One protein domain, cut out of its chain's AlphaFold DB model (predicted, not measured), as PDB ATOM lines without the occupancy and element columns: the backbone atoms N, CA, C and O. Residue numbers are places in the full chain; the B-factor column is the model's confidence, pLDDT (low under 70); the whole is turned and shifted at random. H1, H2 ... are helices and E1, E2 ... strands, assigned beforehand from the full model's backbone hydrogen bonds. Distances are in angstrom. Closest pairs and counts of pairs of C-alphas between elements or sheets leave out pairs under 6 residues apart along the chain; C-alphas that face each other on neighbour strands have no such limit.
ATOM      1  N   SER A  21      96.670 122.645 121.114       89.75
ATOM      2  CA  SER A  21      97.157 121.509 120.324       89.75
ATOM      3  C   SER A  21      97.304 121.844 118.825       89.75
ATOM      4  O   SER A  21      96.651 121.214 118.000       89.75
ATOM      5  N   PRO A  22      98.100 122.873 118.463       92.06
ATOM      6  CA  PRO A  22      98.292 123.251 117.069       92.06
ATOM      7  C   PRO A  22      99.039 122.152 116.299       92.06
ATOM      8  O   PRO A  22     100.079 121.677 116.756       92.06
ATOM      9  N   VAL A  23      98.540 121.797 115.117       93.69
ATOM     10  CA  VAL A  23      99.135 120.807 114.210       93.69
ATOM     11  C   VAL A  23      99.197 121.399 112.808       93.69
ATOM     12  O   VAL A  23      98.195 121.881 112.279       93.69
ATOM     13  N   TRP A  24     100.376 121.378 112.193       93.25
ATOM     14  CA  TRP A  24     100.535 121.786 110.800       93.25
ATOM     15  C   TRP A  24     100.039 120.689 109.868       93.25
ATOM     16  O   TRP A  24     100.395 119.523 110.029       93.25
ATOM     17  N   GLY A  25      99.267 121.065 108.850       93.88
ATOM     18  CA  GLY A  25      99.017 120.167 107.731       93.88
ATOM     19  C   GLY A  25     100.325 119.822 107.021       93.88
ATOM     20  O   GLY A  25     101.230 120.651 106.938       93.88
ATOM     21  N   HIS A  26     100.405 118.622 106.450       92.69
ATOM     22  CA  HIS A  26     101.621 118.105 105.811       92.69
ATOM     23  C   HIS A  26     102.231 119.058 104.768       92.69
ATOM     24  O   HIS A  26     103.446 119.201 104.678       92.69
ATOM     25  N   GLN A  27     101.389 119.763 104.004       90.12
ATOM     26  CA  GLN A  27     101.833 120.706 102.973       90.12
ATOM     27  C   GLN A  27     102.228 122.095 103.516       90.12
ATOM     28  O   GLN A  27     102.583 122.964 102.724       90.12
ATOM     29  N   GLY A  28     102.100 122.350 104.824       91.31
ATOM     30  CA  GLY A  28     102.431 123.634 105.458       91.31
ATOM     31  C   GLY A  28     101.515 124.810 105.087       91.31
ATOM     32  O   GLY A  28     101.822 125.951 105.411       91.31
ATOM     33  N   ARG A  29     100.401 124.550 104.388       93.44
ATOM     34  CA  ARG A  29      99.447 125.572 103.910       93.44
ATOM     35  C   ARG A  29      98.225 125.751 104.802       93.44
ATOM     36  O   ARG A  29      97.408 126.629 104.549       93.44
ATOM     37  N   GLU A  30      98.078 124.908 105.812       95.44
ATOM     38  CA  GLU A  30      97.006 124.992 106.793       95.44
ATOM     39  C   GLU A  30      97.573 124.667 108.173       95.44
ATOM     40  O   GLU A  30      98.414 123.775 108.326       95.44
ATOM     41  N   LEU A  31      97.098 125.405 109.169       95.44
ATOM     42  CA  LEU A  31      97.322 125.147 110.580       95.44
ATOM     43  C   LEU A  31      95.989 124.738 111.203       95.44
ATOM     44  O   LEU A  31      94.992 125.447 111.061       95.44
ATOM     45  N   PHE A  32      95.979 123.610 111.902       95.50
ATOM     46  CA  PHE A  32      94.815 123.106 112.617       95.50
ATOM     47  C   PHE A  32      95.001 123.300 114.115       95.50
ATOM     48  O   PHE A  32      96.109 123.148 114.626       95.50
ATOM     49  N   TYR A  33      93.934 123.619 114.837       94.12
ATOM     50  CA  TYR A  33      93.954 123.667 116.297       94.12
ATOM     51  C   TYR A  33      92.580 123.333 116.874       94.12
ATOM     52  O   TYR A  33      91.571 123.338 116.168       94.12
ATOM     53  N   LEU A  34      92.540 123.064 118.175       92.56
ATOM     54  CA  LEU A  34      91.301 122.840 118.907       92.56
ATOM     55  C   LEU A  34      90.785 124.097 119.584       92.56
ATOM     56  O   LEU A  34      91.517 124.738 120.341       92.56
ATOM     57  N   GLN A  35      89.498 124.362 119.400       92.19
ATOM     58  CA  GLN A  35      88.730 125.350 120.147       92.19
ATOM     59  C   GLN A  35      87.573 124.634 120.850       92.19
ATOM     60  O   GLN A  35      86.599 124.223 120.226       92.19
ATOM     61  N   GLY A  36      87.710 124.393 122.156       89.06
ATOM     62  CA  GLY A  36      86.831 123.453 122.858       89.06
ATOM     63  C   GLY A  36      86.962 122.038 122.278       89.06
ATOM     64  O   GLY A  36      88.029 121.427 122.405       89.06
ATOM     65  N   ASN A  37      85.887 121.571 121.632       90.00
ATOM     66  CA  ASN A  37      85.768 120.292 120.914       90.00
ATOM     67  C   ASN A  37      85.771 120.459 119.376       90.00
ATOM     68  O   ASN A  37      85.654 119.478 118.637       90.00
ATOM     69  N   ALA A  38      85.878 121.696 118.884       94.19
ATOM     70  CA  ALA A  38      85.898 122.010 117.462       94.19
ATOM     71  C   ALA A  38      87.324 121.959 116.907       94.19
ATOM     72  O   ALA A  38      88.244 122.532 117.494       94.19
ATOM     73  N   ILE A  39      87.489 121.313 115.751       95.56
ATOM     74  CA  ILE A  39      88.700 121.418 114.939       95.56
ATOM     75  C   ILE A  39      88.562 122.657 114.061       95.56
ATOM     76  O   ILE A  39      87.670 122.737 113.212       95.56
ATOM     77  N   ILE A  40      89.470 123.605 114.257       97.19
ATOM     78  CA  ILE A  40      89.560 124.833 113.478       97.19
ATOM     79  C   ILE A  40      90.718 124.713 112.495       97.19
ATOM     80  O   ILE A  40      91.803 124.265 112.863       97.19
ATOM     81  N   ALA A  41      90.488 125.126 111.252       97.19
ATOM     82  CA  ALA A  41      91.505 125.253 110.220       97.19
ATOM     83  C   ALA A  41      91.788 126.728 109.932       97.19
ATOM     84  O   ALA A  41      90.866 127.536 109.796       97.19
ATOM     85  N   VAL A  42      93.065 127.058 109.781       97.19
ATOM     86  CA  VAL A  42      93.538 128.384 109.387       97.19
ATOM     87  C   VAL A  42      94.420 128.228 108.153       97.19
ATOM     88  O   VAL A  42      95.479 127.602 108.251       97.19
ATOM     89  N   PRO A  43      94.022 128.774 106.993       96.50
ATOM     90  CA  PRO A  43      94.893 128.833 105.827       96.50
ATOM     91  C   PRO A  43      96.152 129.644 106.134       96.50
ATOM     92  O   PRO A  43      96.081 130.663 106.820       96.50
ATOM     93  N   VAL A  44      97.293 129.222 105.601       95.38
ATOM     94  CA  VAL A  44      98.576 129.907 105.768       95.38
ATOM     95  C   VAL A  44      99.185 130.184 104.406       95.38
ATOM     96  O   VAL A  44      99.349 129.283 103.578       95.38
ATOM     97  N   VAL A  45      99.542 131.445 104.196       93.06
ATOM     98  CA  VAL A  45     100.308 131.911 103.045       93.06
ATOM     99  C   VAL A  45     101.723 132.192 103.528       93.06
ATOM    100  O   VAL A  45     101.916 132.851 104.541       93.06
ATOM    101  N   THR A  46     102.718 131.663 102.822       89.12
ATOM    102  CA  THR A  46     104.138 131.877 103.146       89.12
ATOM    103  C   THR A  46     104.867 132.707 102.094       89.12
ATOM    104  O   THR A  46     105.997 133.129 102.323       89.12
ATOM    105  N   ILE A  47     104.241 132.929 100.931       88.62
ATOM    106  CA  ILE A  47     104.811 133.637  99.782       88.62
ATOM    107  C   ILE A  47     103.719 134.535  99.177       88.62
ATOM    108  O   ILE A  47     102.621 134.037  98.919       88.62
ATOM    109  N   PRO A  48     104.000 135.819  98.888       90.00
ATOM    110  CA  PRO A  48     105.279 136.509  99.095       90.00
ATOM    111  C   PRO A  48     105.528 136.924 100.552       90.00
ATOM    112  O   PRO A  48     106.656 137.266 100.893       90.00
ATOM    113  N   ALA A  49     104.495 136.893 101.392       87.31
ATOM    114  CA  ALA A  49     104.553 137.262 102.797       87.31
ATOM    115  C   ALA A  49     103.946 136.157 103.666       87.31
ATOM    116  O   ALA A  49     103.148 135.345 103.191       87.31
ATOM    117  N   PHE A  50     104.353 136.135 104.934       88.12
ATOM    118  CA  PHE A  50     103.851 135.189 105.914       88.12
ATOM    119  C   PHE A  50     102.563 135.720 106.560       88.12
ATOM    120  O   PHE A  50     102.600 136.662 107.355       88.12
ATOM    121  N   GLU A  51     101.426 135.116 106.217       91.19
ATOM    122  CA  GLU A  51     100.093 135.571 106.612       91.19
ATOM    123  C   GLU A  51      99.168 134.395 106.959       91.19
ATOM    124  O   GLU A  51      99.252 133.307 106.384       91.19
ATOM    125  N   PHE A  52      98.246 134.636 107.893       92.69
ATOM    126  CA  PHE A  52      97.175 133.707 108.251       92.69
ATOM    127  C   PHE A  52      95.847 134.192 107.665       92.69
ATOM    128  O   PHE A  52      95.508 135.370 107.769       92.69
ATOM    129  N   GLY A  53      95.087 133.277 107.067       93.44
ATOM    130  CA  GLY A  53      93.720 133.528 106.619       93.44
ATOM    131  C   GLY A  53      92.707 133.512 107.769       93.44
ATOM    132  O   GLY A  53      93.051 133.330 108.934       93.44
ATOM    133  N   ALA A  54      91.426 133.668 107.429       93.75
ATOM    134  CA  ALA A  54      90.346 133.594 108.409       93.75
ATOM    135  C   ALA A  54      90.209 132.164 108.986       93.75
ATOM    136  O   ALA A  54      90.125 131.210 108.202       93.75
ATOM    137  N   PRO A  55      90.146 131.998 110.323       96.06
ATOM    138  CA  PRO A  55      89.845 130.711 110.942       96.06
ATOM    139  C   PRO A  55      88.454 130.210 110.547       96.06
ATOM    140  O   PRO A  55      87.489 130.976 110.526       96.06
ATOM    141  N   ARG A  56      88.337 128.912 110.259       96.06
ATOM    142  CA  ARG A  56      87.057 128.253 109.968       96.06
ATOM    143  C   ARG A  56      86.939 126.936 110.717       96.06
ATOM    144  O   ARG A  56      87.880 126.146 110.751       96.06
ATOM    145  N   GLU A  57      85.767 126.675 111.274       97.06
ATOM    146  CA  GLU A  57      85.460 125.368 111.843       97.06
ATOM    147  C   GLU A  57      85.350 124.314 110.730       97.06
ATOM    148  O   GLU A  57      84.714 124.547 109.700       97.06
ATOM    149  N   LEU A  58      85.985 123.157 110.928       96.69
ATOM    150  CA  LEU A  58      85.812 121.992 110.058       96.69
ATOM    151  C   LEU A  58      84.674 121.100 110.549       96.69
ATOM    152  O   LEU A  58      83.803 120.715 109.771       96.69
ATOM    153  N   PHE A  59      84.736 120.721 111.826       96.50
ATOM    154  CA  PHE A  59      83.782 119.845 112.500       96.50
ATOM    155  C   PHE A  59      84.058 119.817 114.011       96.50
ATOM    156  O   PHE A  59      85.124 120.231 114.471       96.50
ATOM    157  N   GLN A  60      83.127 119.234 114.772       95.25
ATOM    158  CA  GLN A  60      83.264 119.010 116.216       95.25
ATOM    159  C   GLN A  60      83.164 117.525 116.569       95.25
ATOM    160  O   GLN A  60      82.366 116.790 115.973       95.25
ATOM    161  N   ARG A  61      83.967 117.073 117.536       92.38
ATOM    162  CA  ARG A  61      83.917 115.717 118.106       92.38
ATOM    163  C   ARG A  61      84.234 115.764 119.592       92.38
ATOM    164  O   ARG A  61      85.011 116.605 120.027       92.38
ATOM    165  N   GLU A  62      83.661 114.835 120.349       90.81
ATOM    166  CA  GLU A  62      84.076 114.639 121.735       90.81
ATOM    167  C   GLU A  62      85.530 114.177 121.795       90.81
ATOM    168  O   GLU A  62      85.969 113.328 121.014       90.81
ATOM    169  N   ILE A  63      86.266 114.751 122.739       89.69
ATOM    170  CA  ILE A  63      87.692 114.516 122.932       89.69
ATOM    171  C   ILE A  63      87.905 114.016 124.347       89.69
ATOM    172  O   ILE A  63      87.356 114.599 125.284       89.69
ATOM    173  N   ALA A  64      88.738 112.985 124.499       88.38
ATOM    174  CA  ALA A  64      89.088 112.437 125.804       88.38
ATOM    175  C   ALA A  64      89.527 113.549 126.774       88.38
ATOM    176  O   ALA A  64      90.459 114.314 126.502       88.38
ATOM    177  N   ARG A  65      88.846 113.642 127.917       82.25
ATOM    178  CA  ARG A  65      89.044 114.646 128.973       82.25
ATOM    179  C   ARG A  65      90.467 114.643 129.499       82.25
ATOM    180  O   ARG A  65      91.025 115.707 129.760       82.25
ATOM    181  N   SER A  66      91.072 113.461 129.583       78.75
ATOM    182  CA  SER A  66      92.483 113.293 129.952       78.75
ATOM    183  C   SER A  66      93.442 114.106 129.068       78.75
ATOM    184  O   SER A  66      94.485 114.552 129.543       78.75
ATOM    185  N   LEU A  67      93.066 114.376 127.816       80.06
ATOM    186  CA  LEU A  67      93.858 115.119 126.832       80.06
ATOM    187  C   LEU A  67      93.342 116.551 126.603       80.06
ATOM    188  O   LEU A  67      93.836 117.267 125.729       80.06
ATOM    189  N   GLN A  68      92.355 117.004 127.384       72.69
ATOM    190  CA  GLN A  68      91.835 118.370 127.278       72.69
ATOM    191  C   GLN A  68      92.764 119.412 127.918       72.69
ATOM    192  O   GLN A  68      92.833 120.543 127.440       72.69
ATOM    193  N   LEU A  69      93.504 119.022 128.960       67.12
ATOM    194  CA  LEU A  69      94.296 119.932 129.799       67.12
ATOM    195  C   LEU A  69      95.815 119.861 129.552       67.12
ATOM    196  O   LEU A  69      96.567 120.648 130.123       67.12
ATOM    197  N   GLY A  70      96.287 118.928 128.721       59.38
ATOM    198  CA  GLY A  70      97.716 118.714 128.488       59.38
ATOM    199  C   GLY A  70      98.311 119.664 127.447       59.38
ATOM    200  O   GLY A  70      97.833 119.728 126.317       59.38
ATOM    201  N   THR A  71      99.398 120.356 127.802       55.31
ATOM    202  CA  THR A  71     100.253 121.116 126.864       55.31
ATOM    203  C   THR A  71     101.548 120.376 126.500       55.31
ATOM    204  O   THR A  71     102.284 120.832 125.631       55.31
ATOM    205  N   THR A  72     101.832 119.245 127.161       54.09
ATOM    206  CA  THR A  72     103.127 118.537 127.117       54.09
ATOM    207  C   THR A  72     103.055 117.084 126.630       54.09
ATOM    208  O   THR A  72     104.096 116.468 126.429       54.09
ATOM    209  N   SER A  73     101.856 116.529 126.426       57.41
ATOM    210  CA  SER A  73     101.644 115.214 125.795       57.41
ATOM    211  C   SER A  73     101.232 115.383 124.329       57.41
ATOM    212  O   SER A  73     100.802 116.485 123.968       57.41
ATOM    213  N   PRO A  74     101.325 114.330 123.488       65.06
ATOM    214  CA  PRO A  74     100.728 114.359 122.158       65.06
ATOM    215  C   PRO A  74      99.294 114.872 122.274       65.06
ATOM    216  O   PRO A  74      98.546 114.447 123.158       65.06
ATOM    217  N   GLY A  75      98.948 115.850 121.438       80.25
ATOM    218  CA  GLY A  75      97.612 116.423 121.436       80.25
ATOM    219  C   GLY A  75      96.547 115.342 121.208       80.25
ATOM    220  O   GLY A  75      96.845 114.254 120.720       80.25
ATOM    221  N   PRO A  76      95.278 115.623 121.523       89.31
ATOM    222  CA  PRO A  76      94.176 114.675 121.332       89.31
ATOM    223  C   PRO A  76      93.876 114.331 119.865       89.31
ATOM    224  O   PRO A  76      92.968 113.541 119.606       89.31
ATOM    225  N   PHE A  77      94.580 114.942 118.908       91.88
ATOM    226  CA  PHE A  77      94.438 114.653 117.492       91.88
ATOM    227  C   PHE A  77      95.757 114.828 116.732       91.88
ATOM    228  O   PHE A  77      96.658 115.525 117.200       91.88
ATOM    229  N   ASP A  78      95.816 114.232 115.543       92.69
ATOM    230  CA  ASP A  78      96.858 114.452 114.538       92.69
ATOM    231  C   ASP A  78      96.257 114.413 113.118       92.69
ATOM    232  O   ASP A  78      95.135 113.922 112.921       92.69
ATOM    233  N   VAL A  79      96.986 114.939 112.133       94.69
ATOM    234  CA  VAL A  79      96.548 115.058 110.734       94.69
ATOM    235  C   VAL A  79      97.469 114.250 109.825       94.69
ATOM    236  O   VAL A  79      98.662 114.515 109.707       94.69
ATOM    237  N   ALA A  80      96.899 113.263 109.139       94.06
ATOM    238  CA  ALA A  80      97.614 112.446 108.171       94.06
ATOM    239  C   ALA A  80      97.972 113.252 106.901       94.06
ATOM    240  O   ALA A  80      97.294 114.230 106.575       94.06
ATOM    241  N   PRO A  81      98.980 112.823 106.113       94.44
ATOM    242  CA  PRO A  81      99.376 113.515 104.880       94.44
ATOM    243  C   PRO A  81      98.268 113.681 103.833       94.44
ATOM    244  O   PRO A  81      98.317 114.603 103.025       94.44
ATOM    245  N   ASP A  82      97.265 112.801 103.852       94.00
ATOM    246  CA  ASP A  82      96.093 112.847 102.972       94.00
ATOM    247  C   ASP A  82      94.945 113.725 103.510       94.00
ATOM    248  O   ASP A  82      93.875 113.783 102.905       94.00
ATOM    249  N   GLY A  83      95.154 114.413 104.636       91.56
ATOM    250  CA  GLY A  83      94.174 115.300 105.261       91.56
ATOM    251  C   GLY A  83      93.168 114.596 106.173       91.56
ATOM    252  O   GLY A  83      92.253 115.250 106.677       91.56
ATOM    253  N   ARG A  84      93.300 113.284 106.412       95.00
ATOM    254  CA  ARG A  84      92.481 112.593 107.420       95.00
ATOM    255  C   ARG A  84      92.923 112.954 108.835       95.00
ATOM    256  O   ARG A  84      94.099 113.176 109.095       95.00
ATOM    257  N   PHE A  85      91.971 112.935 109.761       95.00
ATOM    258  CA  PHE A  85      92.203 113.223 111.173       95.00
ATOM    259  C   PHE A  85      92.164 111.930 111.990       95.00
ATOM    260  O   PHE A  85      91.229 111.137 111.852       95.00
ATOM    261  N   LEU A  86      93.150 111.745 112.865       94.38
ATOM    262  CA  LEU A  86      93.098 110.773 113.957       94.38
ATOM    263  C   LEU A  86      92.737 111.533 115.232       94.38
ATOM    264  O   LEU A  86      93.403 112.509 115.548       94.38
ATOM    265  N   ILE A  87      91.697 111.107 115.951       93.19
ATOM    266  CA  ILE A  87      91.199 111.798 117.151       93.19
ATOM    267  C   ILE A  87      90.989 110.779 118.268       93.19
ATOM    268  O   ILE A  87      90.363 109.740 118.053       93.19
ATOM    269  N   VAL A  88      91.484 111.093 119.464       91.94
ATOM    270  CA  VAL A  88      91.262 110.292 120.670       91.94
ATOM    271  C   VAL A  88      89.929 110.687 121.299       91.94
ATOM    272  O   VAL A  88      89.777 111.773 121.866       91.94
ATOM    273  N   MET A  89      88.957 109.787 121.195       90.88
ATOM    274  CA  MET A  89      87.625 109.960 121.771       90.88
ATOM    275  C   MET A  89      87.586 109.458 123.226       90.88
ATOM    276  O   MET A  89      88.381 108.581 123.579       90.88
ATOM    277  N   PRO A  90      86.674 109.975 124.070       89.44
ATOM    278  CA  PRO A  90      86.448 109.439 125.410       89.44
ATOM    279  C   PRO A  90      86.123 107.942 125.370       89.44
ATOM    280  O   PRO A  90      85.374 107.492 124.500       89.44
ATOM    281  N   SER A  91      86.651 107.175 126.326       88.19
ATOM    282  CA  SER A  91      86.186 105.806 126.562       88.19
ATOM    283  C   SER A  91      84.833 105.811 127.275       88.19
ATOM    284  O   SER A  91      84.449 106.804 127.894       88.19
ATOM    285  N   GLU A  92      84.121 104.682 127.242       85.50
ATOM    286  CA  GLU A  92      82.873 104.519 128.001       85.50
ATOM    287  C   GLU A  92      83.085 104.788 129.498       85.50
ATOM    288  O   GLU A  92      82.329 105.552 130.095       85.50
ATOM    289  N   ASP A  93      84.175 104.266 130.069       84.06
ATOM    290  CA  ASP A  93      84.542 104.484 131.473       84.06
ATOM    291  C   ASP A  93      84.706 105.968 131.819       84.06
ATOM    292  O   ASP A  93      84.333 106.384 132.917       84.06
ATOM    293  N   GLU A  94      85.241 106.772 130.892       80.56
ATOM    294  CA  GLU A  94      85.430 108.214 131.076       80.56
ATOM    295  C   GLU A  94      84.097 108.977 131.065       80.56
ATOM    296  O   GLU A  94      83.975 110.042 131.679       80.56
ATOM    297  N   LEU A  95      83.084 108.443 130.377       78.88
ATOM    298  CA  LEU A  95      81.741 109.020 130.327       78.88
ATOM    299  C   LEU A  95      80.931 108.709 131.591       78.88
ATOM    300  O   LEU A  95      80.033 109.478 131.939       78.88
ATOM    301  N   THR A  96      81.270 107.637 132.306       82.56
ATOM    302  CA  THR A  96      80.663 107.282 133.595       82.56
ATOM    303  C   THR A  96      81.343 107.977 134.780       82.56
ATOM    304  O   THR A  96      82.541 107.793 135.000       82.56
ATOM    305  N   PRO A  97      80.598 108.717 135.625       77.31
ATOM    306  CA  PRO A  97      81.137 109.253 136.870       77.31
ATOM    307  C   PRO A  97      81.628 108.129 137.793       77.31
ATOM    308  O   PRO A  97      80.839 107.344 138.320       77.31
ATOM    309  N   GLN A  98      82.940 108.065 138.009       80.06
ATOM    310  CA  GLN A  98      83.549 107.142 138.964       80.06
ATOM    311  C   GLN A  98      83.341 107.690 140.389       80.06
ATOM    312  O   GLN A  98      83.689 108.847 140.651       80.06
ATOM    313  N   PRO A  99      82.777 106.913 141.332       84.06
ATOM    314  CA  PRO A  99      82.585 107.385 142.696       84.06
ATOM    315  C   PRO A  99      83.939 107.595 143.378       84.06
ATOM    316  O   PRO A  99      84.729 106.662 143.528       84.06
ATOM    317  N   ILE A 100      84.192 108.814 143.853       85.62
ATOM    318  CA  ILE A 100      85.362 109.100 144.685       85.62
ATOM    319  C   ILE A 100      85.092 108.538 146.081       85.62
ATOM    320  O   ILE A 100      84.185 108.988 146.783       85.62
ATOM    321  N   ARG A 101      85.887 107.551 146.502       89.06
ATOM    322  CA  ARG A 101      85.853 107.027 147.871       89.06
ATOM    323  C   ARG A 101      86.897 107.738 148.713       89.06
ATOM    324  O   ARG A 101      88.093 107.544 148.515       89.06
ATOM    325  N   VAL A 102      86.436 108.535 149.667       91.56
ATOM    326  CA  VAL A 102      87.299 109.180 150.657       91.56
ATOM    327  C   VAL A 102      87.248 108.358 151.938       91.56
ATOM    328  O   VAL A 102      86.184 108.206 152.534       91.56
ATOM    329  N   VAL A 103      88.393 107.825 152.356       91.44
ATOM    330  CA  VAL A 103      88.543 107.142 153.645       91.44
ATOM    331  C   VAL A 103      89.226 108.102 154.605       91.44
ATOM    332  O   VAL A 103      90.351 108.542 154.368       91.44
ATOM    333  N   LEU A 104      88.532 108.443 155.686       92.25
ATOM    334  CA  LEU A 104      89.065 109.282 156.754       92.25
ATOM    335  C   LEU A 104      89.599 108.395 157.874       92.25
ATOM    336  O   LEU A 104      89.065 107.318 158.120       92.25
ATOM    337  N   ASN A 105      90.635 108.857 158.574       93.25
ATOM    338  CA  ASN A 105      91.233 108.130 159.699       93.25
ATOM    339  C   ASN A 105      91.697 106.705 159.338       93.25
ATOM    340  O   ASN A 105      91.634 105.805 160.172       93.25
ATOM    341  N   TRP A 106      92.200 106.507 158.113       92.62
ATOM    342  CA  TRP A 106      92.672 105.212 157.599       92.62
ATOM    343  C   TRP A 106      93.571 104.453 158.591       92.62
ATOM    344  O   TRP A 106      93.445 103.242 158.737       92.62
ATOM    345  N   PHE A 107      94.452 105.155 159.314       92.81
ATOM    346  CA  PHE A 107      95.346 104.529 160.289       92.81
ATOM    347  C   PHE A 107      94.601 103.934 161.490       92.81
ATOM    348  O   PHE A 107      95.006 102.887 161.987       92.81
ATOM    349  N   GLU A 108      93.517 104.561 161.946       92.25
ATOM    350  CA  GLU A 108      92.686 104.027 163.032       92.25
ATOM    351  C   GLU A 108      91.853 102.838 162.548       92.25
ATOM    352  O   GLU A 108      91.766 101.821 163.235       92.25
ATOM    353  N   GLU A 109      91.323 102.912 161.324       89.00
ATOM    354  CA  GLU A 109      90.660 101.770 160.689       89.00
ATOM    355  C   GLU A 109      91.616 100.575 160.529       89.00
ATOM    356  O   GLU A 109      91.241  99.438 160.814       89.00
ATOM    357  N   LEU A 110      92.867 100.824 160.129       91.19
ATOM    358  CA  LEU A 110      93.887  99.789 159.984       91.19
ATOM    359  C   LEU A 110      94.218  99.124 161.328       91.19
ATOM    360  O   LEU A 110      94.223  97.898 161.405       91.19
ATOM    361  N   LYS A 111      94.441  99.908 162.392       90.12
ATOM    362  CA  LYS A 111      94.682  99.377 163.747       90.12
ATOM    363  C   LYS A 111      93.512  98.535 164.259       90.12
ATOM    364  O   LYS A 111      93.737  97.545 164.941       90.12
ATOM    365  N   ALA A 112      92.274  98.916 163.937       86.75
ATOM    366  CA  ALA A 112      91.082  98.174 164.346       86.75
ATOM    367  C   ALA A 112      90.883  96.866 163.559       86.75
ATOM    368  O   ALA A 112      90.300  95.917 164.082       86.75
ATOM    369  N   ARG A 113      91.329  96.815 162.297       86.62
ATOM    370  CA  ARG A 113      91.141  95.655 161.406       86.62
ATOM    371  C   ARG A 113      92.312  94.672 161.401       86.62
ATOM    372  O   ARG A 113      92.122  93.532 160.984       86.62
ATOM    373  N   VAL A 114      93.502  95.087 161.827       87.25
ATOM    374  CA  VAL A 114      94.675  94.212 161.929       87.25
ATOM    375  C   VAL A 114      94.881  93.837 163.392       87.25
ATOM    376  O   VAL A 114      95.064  94.708 164.236       87.25
TER     377      VAL A 114
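AT A GLANCE: This is residues 21 to 114 of the 117 residues of an uncharacterized protein of Acidobacteria bacterium (UniProt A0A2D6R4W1). A strongly twisted sheet of four antiparallel strands, E1 to E4, and a small two-strand hairpin, E5 and E6, which packs on E1 through E5, make up the body. From it a long, thin arm, residues 96 to 114, sticks out and ends in the helix H2, while the one-turn helix H1 comes just before the arm. The printed part has 94 residues with six named strands followed by two named helices; the larger sheet has the order E1 - E2 - E3 - E4, and the class is mixed, helices and strands, with under half of the residues in named elements. The whole is extended, with a radius of gyration of the C-alphas of 21.3 A, and spans 77 by 24 by 22 A.

IN THESE COORDINATES: E1, residues 21 to 24, begins with C-alpha 21 at (97.157, 121.509, 120.324). E2 is residues 30 to 35 and 15.7 A long; E3, residues 38 to 45, is the longest strand, 22.7 A; E4 is residues 56 to 60, 11.8 A. The short strands E5, residues 77 to 79, and E6, residues 85 to 87, follow. H1 is residues 92 to 95. H2, residues 106 to 113, measures 10.4 A and ends with C-alpha 113 at (91.141, 95.655, 161.406).

HOW THE PARTS SIT: E1 to E4 form a meander, each strand the antiparallel neighbour of the one before, with E1 and E4 as edge strands. In the hairpin E1 and E2, N 23 and O 32 are 2.8 A apart, within hydrogen-bond range. In the hairpin E2 and E3, N 33 and O 40 are 3.0 A apart. In the hairpin E3 and E4, N 41 and O 56 are 2.8 A apart. Outside the named strands there is one short pairing: residues 44 to 45 of E3 pair antiparallel with residues 51 to 52. E5 and E6 are a hairpin too, with N 86 and O 78 at 2.9 A. The closest C-alphas of E1 and E5, those of Val 23 and Asp 78, are 6.8 A apart; E2 and E5 are near each other, with 6 pairs of C-alphas within 10 A. H1 and H2 are not on the sheet of four strands and are apart from each other. Each O i to N i+4 pair in H2 is within hydrogen-bond range; H1 is too short for such a pair.

THE WHOLE: The C-alphas farthest apart, those of Pro 48 and Ala 112, are 77.0 A apart. Without residues 96 to 114, which stand free, the body spans 50 by 23 by 21 A. The link from E4 to E5, 16 residues, is long. The printed part has no cut. The mean pLDDT of the printed part is 88.6, with residues 69 to 74 under 70.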